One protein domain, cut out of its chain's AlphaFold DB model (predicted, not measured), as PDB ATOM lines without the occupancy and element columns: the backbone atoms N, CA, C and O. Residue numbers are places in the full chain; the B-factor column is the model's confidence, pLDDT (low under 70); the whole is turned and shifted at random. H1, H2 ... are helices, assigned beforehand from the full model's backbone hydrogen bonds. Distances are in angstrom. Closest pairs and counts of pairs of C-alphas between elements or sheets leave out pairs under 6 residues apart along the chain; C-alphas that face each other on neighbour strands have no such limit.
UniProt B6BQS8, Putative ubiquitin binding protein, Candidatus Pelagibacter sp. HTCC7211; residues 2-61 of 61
ATOM      1  N   LYS A   2     473.596 230.160 507.478       79.31
ATOM      2  CA  LYS A   2     474.821 229.757 508.205       79.31
ATOM      3  C   LYS A   2     475.947 229.258 507.286       79.31
ATOM      4  O   LYS A   2     477.093 229.627 507.483       79.31
ATOM      5  N   GLU A   3     475.612 228.499 506.245       83.81
ATOM      6  CA  GLU A   3     476.583 227.958 505.275       83.81
ATOM      7  C   GLU A   3     477.356 229.043 504.514       83.81
ATOM      8  O   GLU A   3     478.560 228.918 504.342       83.81
ATOM      9  N   LEU A   4     476.694 230.137 504.113       85.12
ATOM     10  CA  LEU A   4     477.358 231.260 503.436       85.12
ATOM     11  C   LEU A   4     478.362 231.957 504.356       85.12
ATOM     12  O   LEU A   4     479.465 232.280 503.931       85.12
ATOM     13  N   ILE A   5     477.993 232.148 505.626       91.56
ATOM     14  CA  ILE A   5     478.872 232.754 506.634       91.56
ATOM     15  C   ILE A   5     480.082 231.848 506.896       91.56
ATOM     16  O   ILE A   5     481.204 232.338 506.983       91.56
ATOM     17  N   ILE A   6     479.875 230.529 506.965       91.00
ATOM     18  CA  ILE A   6     480.955 229.548 507.144       91.00
ATOM     19  C   ILE A   6     481.883 229.519 505.923       91.00
ATOM     20  O   ILE A   6     483.098 229.574 506.092       91.00
ATOM     21  N   ALA A   7     481.340 229.483 504.704       90.81
ATOM     22  CA  ALA A   7     482.131 229.498 503.473       90.81
ATOM     23  C   ALA A   7     482.966 230.782 503.347       90.81
ATOM     24  O   ALA A   7     484.146 230.723 503.006       90.81
ATOM     25  N   PHE A   8     482.380 231.933 503.690       91.88
ATOM     26  CA  PHE A   8     483.092 233.208 503.711       91.88
ATOM     27  C   PHE A   8     484.187 233.244 504.790       91.88
ATOM     28  O   PHE A   8     485.299 233.697 504.528       91.88
ATOM     29  N   GLY A   9     483.911 232.706 505.982       93.56
ATOM     30  CA  GLY A   9     484.910 232.565 507.043       93.56
ATOM     31  C   GLY A   9     486.085 231.670 506.638       93.56
ATOM     32  O   GLY A   9     487.237 232.043 506.847       93.56
ATOM     33  N   LEU A  10     485.812 230.526 506.003       93.69
ATOM     34  CA  LEU A  10     486.832 229.620 505.458       93.69
ATOM     35  C   LEU A  10     487.683 230.291 504.379       93.69
ATOM     36  O   LEU A  10     488.906 230.156 504.399       93.69
ATOM     37  N   PHE A  11     487.050 231.041 503.476       93.62
ATOM     38  CA  PHE A  11     487.747 231.810 502.449       93.62
ATOM     39  C   PHE A  11     488.752 232.794 503.069       93.62
ATOM     40  O   PHE A  11     489.939 232.746 502.744       93.62
ATOM     41  N   LEU A  12     488.306 233.619 504.024       93.75
ATOM     42  CA  LEU A  12     489.172 234.581 504.712       93.75
ATOM     43  C   LEU A  12     490.268 233.910 505.548       93.75
ATOM     44  O   LEU A  12     491.383 234.423 505.622       93.75
ATOM     45  N   PHE A  13     489.972 232.770 506.172       95.19
ATOM     46  CA  PHE A  13     490.939 232.030 506.977       95.19
ATOM     47  C   PHE A  13     492.095 231.490 506.127       95.19
ATOM     48  O   PHE A  13     493.260 231.677 506.479       95.19
ATOM     49  N   ILE A  14     491.782 230.863 504.990       94.62
ATOM     50  CA  ILE A  14     492.791 230.310 504.081       94.62
ATOM     51  C   ILE A  14     493.635 231.436 503.470       94.62
ATOM     52  O   ILE A  14     494.863 231.366 503.525       94.62
ATOM     53  N   GLU A  15     492.999 232.492 502.952       91.81
ATOM     54  CA  GLU A  15     493.695 233.686 502.443       91.81
ATOM     55  C   GLU A  15     494.622 234.289 503.516       91.81
ATOM     56  O   GLU A  15     495.815 234.484 503.277       91.81
ATOM     57  N   GLY A  16     494.113 234.508 504.732       92.44
ATOM     58  CA  GLY A  16     494.873 235.088 505.843       92.44
ATOM     59  C   GLY A  16     496.100 234.267 506.246       92.44
ATOM     60  O   GLY A  16     497.180 234.831 506.449       92.44
ATOM     61  N   ILE A  17     495.974 232.937 506.311       94.81
ATOM     62  CA  ILE A  17     497.103 232.045 506.612       94.81
ATOM     63  C   ILE A  17     498.168 232.117 505.519       94.81
ATOM     64  O   ILE A  17     499.360 232.179 505.830       94.81
ATOM     65  N   LEU A  18     497.768 232.133 504.247       90.94
ATOM     66  CA  LEU A  18     498.714 232.221 503.135       90.94
ATOM     67  C   LEU A  18     499.514 233.528 503.175       90.94
ATOM     68  O   LEU A  18     500.734 233.494 502.977       90.94
ATOM     69  N   TYR A  19     498.873 234.653 503.503       88.69
ATOM     70  CA  TYR A  19     499.578 235.925 503.697       88.69
ATOM     71  C   TYR A  19     500.524 235.907 504.902       88.69
ATOM     72  O   TYR A  19     501.613 236.473 504.814       88.69
ATOM     73  N   ALA A  20     500.140 235.254 506.003       93.31
ATOM     74  CA  ALA A  20     500.948 235.195 507.220       93.31
ATOM     75  C   ALA A  20     502.181 234.285 507.078       93.31
ATOM     76  O   ALA A  20     503.274 234.660 507.501       93.31
ATOM     77  N   ILE A  21     502.027 233.104 506.469       93.69
ATOM     78  CA  ILE A  21     503.115 232.124 506.320       93.69
ATOM     79  C   ILE A  21     504.020 232.473 505.129       93.69
ATOM     80  O   ILE A  21     505.241 232.329 505.214       93.69
ATOM     81  N   PHE A  22     503.454 232.944 504.012       91.62
ATOM     82  CA  PHE A  22     504.201 233.179 502.772       91.62
ATOM     83  C   PHE A  22     504.000 234.591 502.183       91.62
ATOM     84  O   PHE A  22     503.666 234.722 500.997       91.62
ATOM     85  N   PRO A  23     504.306 235.668 502.933       86.88
ATOM     86  CA  PRO A  23     504.067 237.044 502.479       86.88
ATOM     87  C   PRO A  23     504.819 237.378 501.178       86.88
ATOM     88  O   PRO A  23     504.273 237.988 500.256       86.88
ATOM     89  N   SER A  24     506.066 236.915 501.050       88.12
ATOM     90  CA  SER A  24     506.908 237.159 499.871       88.12
ATOM     91  C   SER A  24     506.400 236.455 498.610       88.12
ATOM     92  O   SER A  24     506.522 237.001 497.511       88.12
ATOM     93  N   LYS A  25     505.810 235.257 498.746       86.19
ATOM     94  CA  LYS A  25     505.262 234.518 497.598       86.19
ATOM     95  C   LYS A  25     504.000 235.190 497.073       86.19
ATOM     96  O   LYS A  25     503.912 235.403 495.867       86.19
ATOM     97  N   MET A  26     503.095 235.605 497.961       89.75
ATOM     98  CA  MET A  26     501.877 236.325 497.572       89.75
ATOM     99  C   MET A  26     502.206 237.627 496.835       89.75
ATOM    100  O   MET A  26     501.680 237.893 495.754       89.75
ATOM    101  N   LYS A  27     503.180 238.392 497.343       86.12
ATOM    102  CA  LYS A  27     503.649 239.619 496.681       86.12
ATOM    103  C   LYS A  27     504.265 239.354 495.300       86.12
ATOM    104  O   LYS A  27     504.083 240.147 494.380       86.12
ATOM    105  N   SER A  28     504.986 238.243 495.137       87.06
ATOM    106  CA  SER A  28     505.528 237.828 493.836       87.06
ATOM    107  C   SER A  28     504.433 237.386 492.861       87.06
ATOM    108  O   SER A  28     504.534 237.695 491.675       87.06
ATOM    109  N   MET A  29     503.382 236.711 493.337       86.12
ATOM    110  CA  MET A  29     502.235 236.329 492.507       86.12
ATOM    111  C   MET A  29     501.482 237.556 491.989       86.12
ATOM    112  O   MET A  29     501.190 237.603 490.798       86.12
ATOM    113  N   LEU A  30     501.271 238.584 492.822       85.50
ATOM    114  CA  LEU A  30     500.674 239.849 492.372       85.50
ATOM    115  C   LEU A  30     501.465 240.496 491.229       85.50
ATOM    116  O   LEU A  30     500.888 240.886 490.222       85.50
ATOM    117  N   LYS A  31     502.796 240.550 491.344       86.31
ATOM    118  CA  LYS A  31     503.648 241.091 490.271       86.31
ATOM    119  C   LYS A  31     503.575 240.276 488.981       86.31
ATOM    120  O   LYS A  31     503.751 240.820 487.900       86.31
ATOM    121  N   LYS A  32     503.344 238.965 489.081       82.69
ATOM    122  CA  LYS A  32     503.156 238.109 487.903       82.69
ATOM    123  C   LYS A  32     501.803 238.343 487.239       82.69
ATOM    124  O   LYS A  32     501.738 238.241 486.024       82.69
ATOM    125  N   LEU A  33     500.760 238.679 488.001       83.56
ATOM    126  CA  LEU A  33     499.444 239.006 487.442       83.56
ATOM    127  C   LEU A  33     499.489 240.249 486.549       83.56
ATOM    128  O   LEU A  33     498.797 240.281 485.545       83.56
ATOM    129  N   GLU A  34     500.352 241.215 486.857       82.06
ATOM    130  CA  GLU A  34     500.562 242.417 486.035       82.06
ATOM    131  C   GLU A  34     501.181 242.106 484.655       82.06
ATOM    132  O   GLU A  34     501.012 242.861 483.705       82.06
ATOM    133  N   LEU A  35     501.875 240.968 484.528       84.25
ATOM    134  CA  LEU A  35     502.453 240.491 483.267       84.25
ATOM    135  C   LEU A  35     501.480 239.623 482.453       84.25
ATOM    136  O   LEU A  35     501.745 239.337 481.285       84.25
ATOM    137  N   VAL A  36     500.386 239.160 483.062       85.75
ATOM    138  CA  VAL A  36     499.373 238.325 482.408       85.75
ATOM    139  C   VAL A  36     498.355 239.237 481.733       85.75
ATOM    140  O   VAL A  36     497.881 240.199 482.325       85.75
ATOM    141  N   SER A  37     497.993 238.935 480.485       85.38
ATOM    142  CA  SER A  37     497.002 239.736 479.770       85.38
ATOM    143  C   SER A  37     495.600 239.569 480.363       85.38
ATOM    144  O   SER A  37     495.199 238.479 480.786       85.38
ATOM    145  N   ASP A  38     494.793 240.631 480.300       86.94
ATOM    146  CA  ASP A  38     493.404 240.609 480.780       86.94
ATOM    147  C   ASP A  38     492.552 239.515 480.124       86.94
ATOM    148  O   ASP A  38     491.549 239.079 480.692       86.94
ATOM    149  N   SER A  39     492.894 239.095 478.902       88.25
ATOM    150  CA  SER A  39     492.196 238.011 478.208       88.25
ATOM    151  C   SER A  39     492.478 236.656 478.852       88.25
ATOM    152  O   SER A  39     491.538 235.904 479.107       88.25
ATOM    153  N   GLN A  40     493.737 236.366 479.188       86.31
ATOM    154  CA  GLN A  40     494.112 235.132 479.880       86.31
ATOM    155  C   GLN A  40     493.523 235.081 481.289       86.31
ATOM    156  O   GLN A  40     493.014 234.035 481.695       86.31
ATOM    157  N   LEU A  41     493.525 236.207 482.007       89.38
ATOM    158  CA  LEU A  41     492.945 236.281 483.347       89.38
ATOM    159  C   LEU A  41     491.428 236.029 483.321       89.38
ATOM    160  O   LEU A  41     490.913 235.269 484.141       89.38
ATOM    161  N   ARG A  42     490.723 236.594 482.331       89.62
ATOM    162  CA  ARG A  42     489.287 236.352 482.116       89.62
ATOM    163  C   ARG A  42     488.990 234.904 481.747       89.62
ATOM    164  O   ARG A  42     488.106 234.304 482.351       89.62
ATOM    165  N   SER A  43     489.722 234.330 480.792       92.06
ATOM    166  CA  SER A  43     489.526 232.931 480.394       92.06
ATOM    167  C   SER A  43     489.816 231.968 481.547       92.06
ATOM    168  O   SER A  43     489.012 231.074 481.800       92.06
ATOM    169  N   GLY A  44     490.905 232.181 482.293       91.12
ATOM    170  CA  GLY A  44     491.228 231.383 483.476       91.12
ATOM    171  C   GLY A  44     490.150 231.488 484.554       91.12
ATOM    172  O   GLY A  44     489.657 230.468 485.031       91.12
ATOM    173  N   GLY A  45     489.721 232.710 484.883       92.12
ATOM    174  CA  GLY A  45     488.652 232.945 485.855       92.12
ATOM    175  C   GLY A  45     487.328 232.287 485.459       92.12
ATOM    176  O   GLY A  45     486.661 231.694 486.304       92.12
ATOM    177  N   LEU A  46     486.975 232.319 484.173       94.31
ATOM    178  CA  LEU A  46     485.749 231.708 483.661       94.31
ATOM    179  C   LEU A  46     485.795 230.175 483.752       94.31
ATOM    180  O   LEU A  46     484.819 229.560 484.177       94.31
ATOM    181  N   VAL A  47     486.942 229.559 483.448       95.25
ATOM    182  CA  VAL A  47     487.147 228.112 483.636       95.25
ATOM    183  C   VAL A  47     487.020 227.729 485.113       95.25
ATOM    184  O   VAL A  47     486.277 226.802 485.439       95.25
ATOM    185  N   PHE A  48     487.672 228.463 486.022       93.12
ATOM    186  CA  PHE A  48     487.561 228.205 487.462       93.12
ATOM    187  C   PHE A  48     486.132 228.386 487.988       93.12
ATOM    188  O   PHE A  48     485.683 227.580 488.804       93.12
ATOM    189  N   ALA A  49     485.395 229.387 487.501       94.25
ATOM    190  CA  ALA A  49     484.001 229.606 487.879       94.25
ATOM    191  C   ALA A  49     483.094 228.444 487.441       94.25
ATOM    192  O   ALA A  49     482.283 227.971 488.237       94.25
ATOM    193  N   ILE A  50     483.261 227.944 486.212       96.12
ATOM    194  CA  ILE A  50     482.487 226.802 485.702       96.12
ATOM    195  C   ILE A  50     482.797 225.536 486.507       96.12
ATOM    196  O   ILE A  50     481.874 224.853 486.947       96.12
ATOM    197  N   ILE A  51     484.077 225.236 486.744       95.25
ATOM    198  CA  ILE A  51     484.480 224.056 487.524       95.25
ATOM    199  C   ILE A  51     483.931 224.144 488.953       95.25
ATOM    200  O   ILE A  51     483.340 223.182 489.445       95.25
ATOM    201  N   GLY A  52     484.072 225.301 489.606       90.50
ATOM    202  CA  GLY A  52     483.538 225.529 490.949       90.50
ATOM    203  C   GLY A  52     482.019 225.359 491.010       90.50
ATOM    204  O   GLY A  52     481.508 224.725 491.931       90.50
ATOM    205  N   PHE A  53     481.300 225.854 489.999       92.38
ATOM    206  CA  PHE A  53     479.854 225.675 489.891       92.38
ATOM    207  C   PHE A  53     479.462 224.199 489.753       92.38
ATOM    208  O   PHE A  53     478.582 223.737 490.477       92.38
ATOM    209  N   ILE A  54     480.145 223.447 488.883       94.38
ATOM    210  CA  ILE A  54     479.906 222.008 488.697       94.38
ATOM    211  C   ILE A  54     480.133 221.248 490.012       94.38
ATOM    212  O   ILE A  54     479.292 220.443 490.405       94.38
ATOM    213  N   ILE A  55     481.229 221.528 490.723       91.31
ATOM    214  CA  ILE A  55     481.538 220.889 492.012       91.31
ATOM    215  C   ILE A  55     480.439 221.169 493.045       91.31
ATOM    216  O   ILE A  55     479.954 220.238 493.685       91.31
ATOM    217  N   ILE A  56     480.013 222.428 493.197       88.06
ATOM    218  CA  ILE A  56     478.938 222.789 494.136       88.06
ATOM    219  C   ILE A  56     477.628 222.091 493.751       88.06
ATOM    220  O   ILE A  56     476.922 221.603 494.632       88.06
ATOM    221  N   TYR A  57     477.313 222.025 492.454       90.19
ATOM    222  CA  TYR A  57     476.101 221.383 491.948       90.19
ATOM    223  C   TYR A  57     476.060 219.885 492.279       90.19
ATOM    224  O   TYR A  57     475.039 219.406 492.763       90.19
ATOM    225  N   TYR A  58     477.173 219.167 492.094       88.44
ATOM    226  CA  TYR A  58     477.257 217.739 492.422       88.44
ATOM    227  C   TYR A  58     477.352 217.443 493.923       88.44
ATOM    228  O   TYR A  58     476.865 216.407 494.349       88.44
ATOM    229  N   ILE A  59     477.981 218.304 494.728       86.31
ATOM    230  CA  ILE A  59     478.115 218.079 496.182       86.31
ATOM    231  C   ILE A  59     476.817 218.406 496.929       86.31
ATOM    232  O   ILE A  59     476.543 217.826 497.978       86.31
ATOM    233  N   LYS A  60     476.036 219.370 496.432       72.69
ATOM    234  CA  LYS A  60     474.782 219.792 497.070       72.69
ATOM    235  C   LYS A  60     473.585 218.899 496.707       72.69
ATOM    236  O   LYS A  60     472.545 219.027 497.353       72.69
ATOM    237  N   ASN A  61     473.712 218.053 495.687       52.47
ATOM    238  CA  ASN A  61     472.667 217.148 495.208       52.47
ATOM    239  C   ASN A  61     472.883 215.724 495.721       52.47
ATOM    240  O   ASN A  61     471.883 215.101 496.133       52.47
TER     241      ASN A  61
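AT A GLANCE: This is residues 2 to 61 of the 61 residues of the protein "Putative ubiquitin binding protein" of Candidatus Pelagibacter sp. HTCC7211 (UniProt B6BQS8). An open, three-sided frame of helices: the long helix H3 makes one side, the short helix H2 the base and the helix H1 the other side, with the space between H1 and H3 left empty. H1 and H3 reach out from opposite ends of H2 and nowhere meet. The printed part has 60 residues with three named helices, in the order H1, H2, H3, and no named strand; the class is all helix. The whole is loose, with a radius of gyration of the C-alphas of 14.8 A, and flat in outline, spanning 39 by 30 by 13 A.

HOW THE PARTS SIT: H3, residues 38 to 60, touches no helix. It is apart from H2, residues 23 to 33, but only just, with their closest C-alphas 8.2 A apart. H1, residues 2 to 21, is close to H2 but not clearly touching: 2 pairs of C-alphas lie within 8 A, the closest being those of Tyr 19 and Met 26, 6.6 A apart. The lines of H1 and H2 stand about perpendicular, at 77 degrees. H1 and H3 are apart. Residues 2 to 14 of H1 stand free, and so do residues 42 to 61, of which 42 to 60 belong to H3. In H1, H2 and H3 every O i to N i+4 pair is within hydrogen-bond range.

IN THESE COORDINATES: H3, the longest helix with 23 residues, measures 32.3 A from C-alpha 38 at (493.404, 240.609, 480.780) to C-alpha 60 at (474.782, 219.792, 497.070). H2 has 11 residues and measures 15.9 A from first to last C-alpha. H1 has 20 residues and measures 28.5 A, beginning with C-alpha 2 at (474.821, 229.757, 508.205).

THE WHOLE: The two C-alphas farthest apart are those of Ser 24 and Asn 61, 39.9 A. The printed part has no cut. Both links are tight, with 1 residue between H1 and H2 and 4 between H2 and H3. The mean pLDDT of the printed part is 88.9, and residue 61, the chain's last, is under 70.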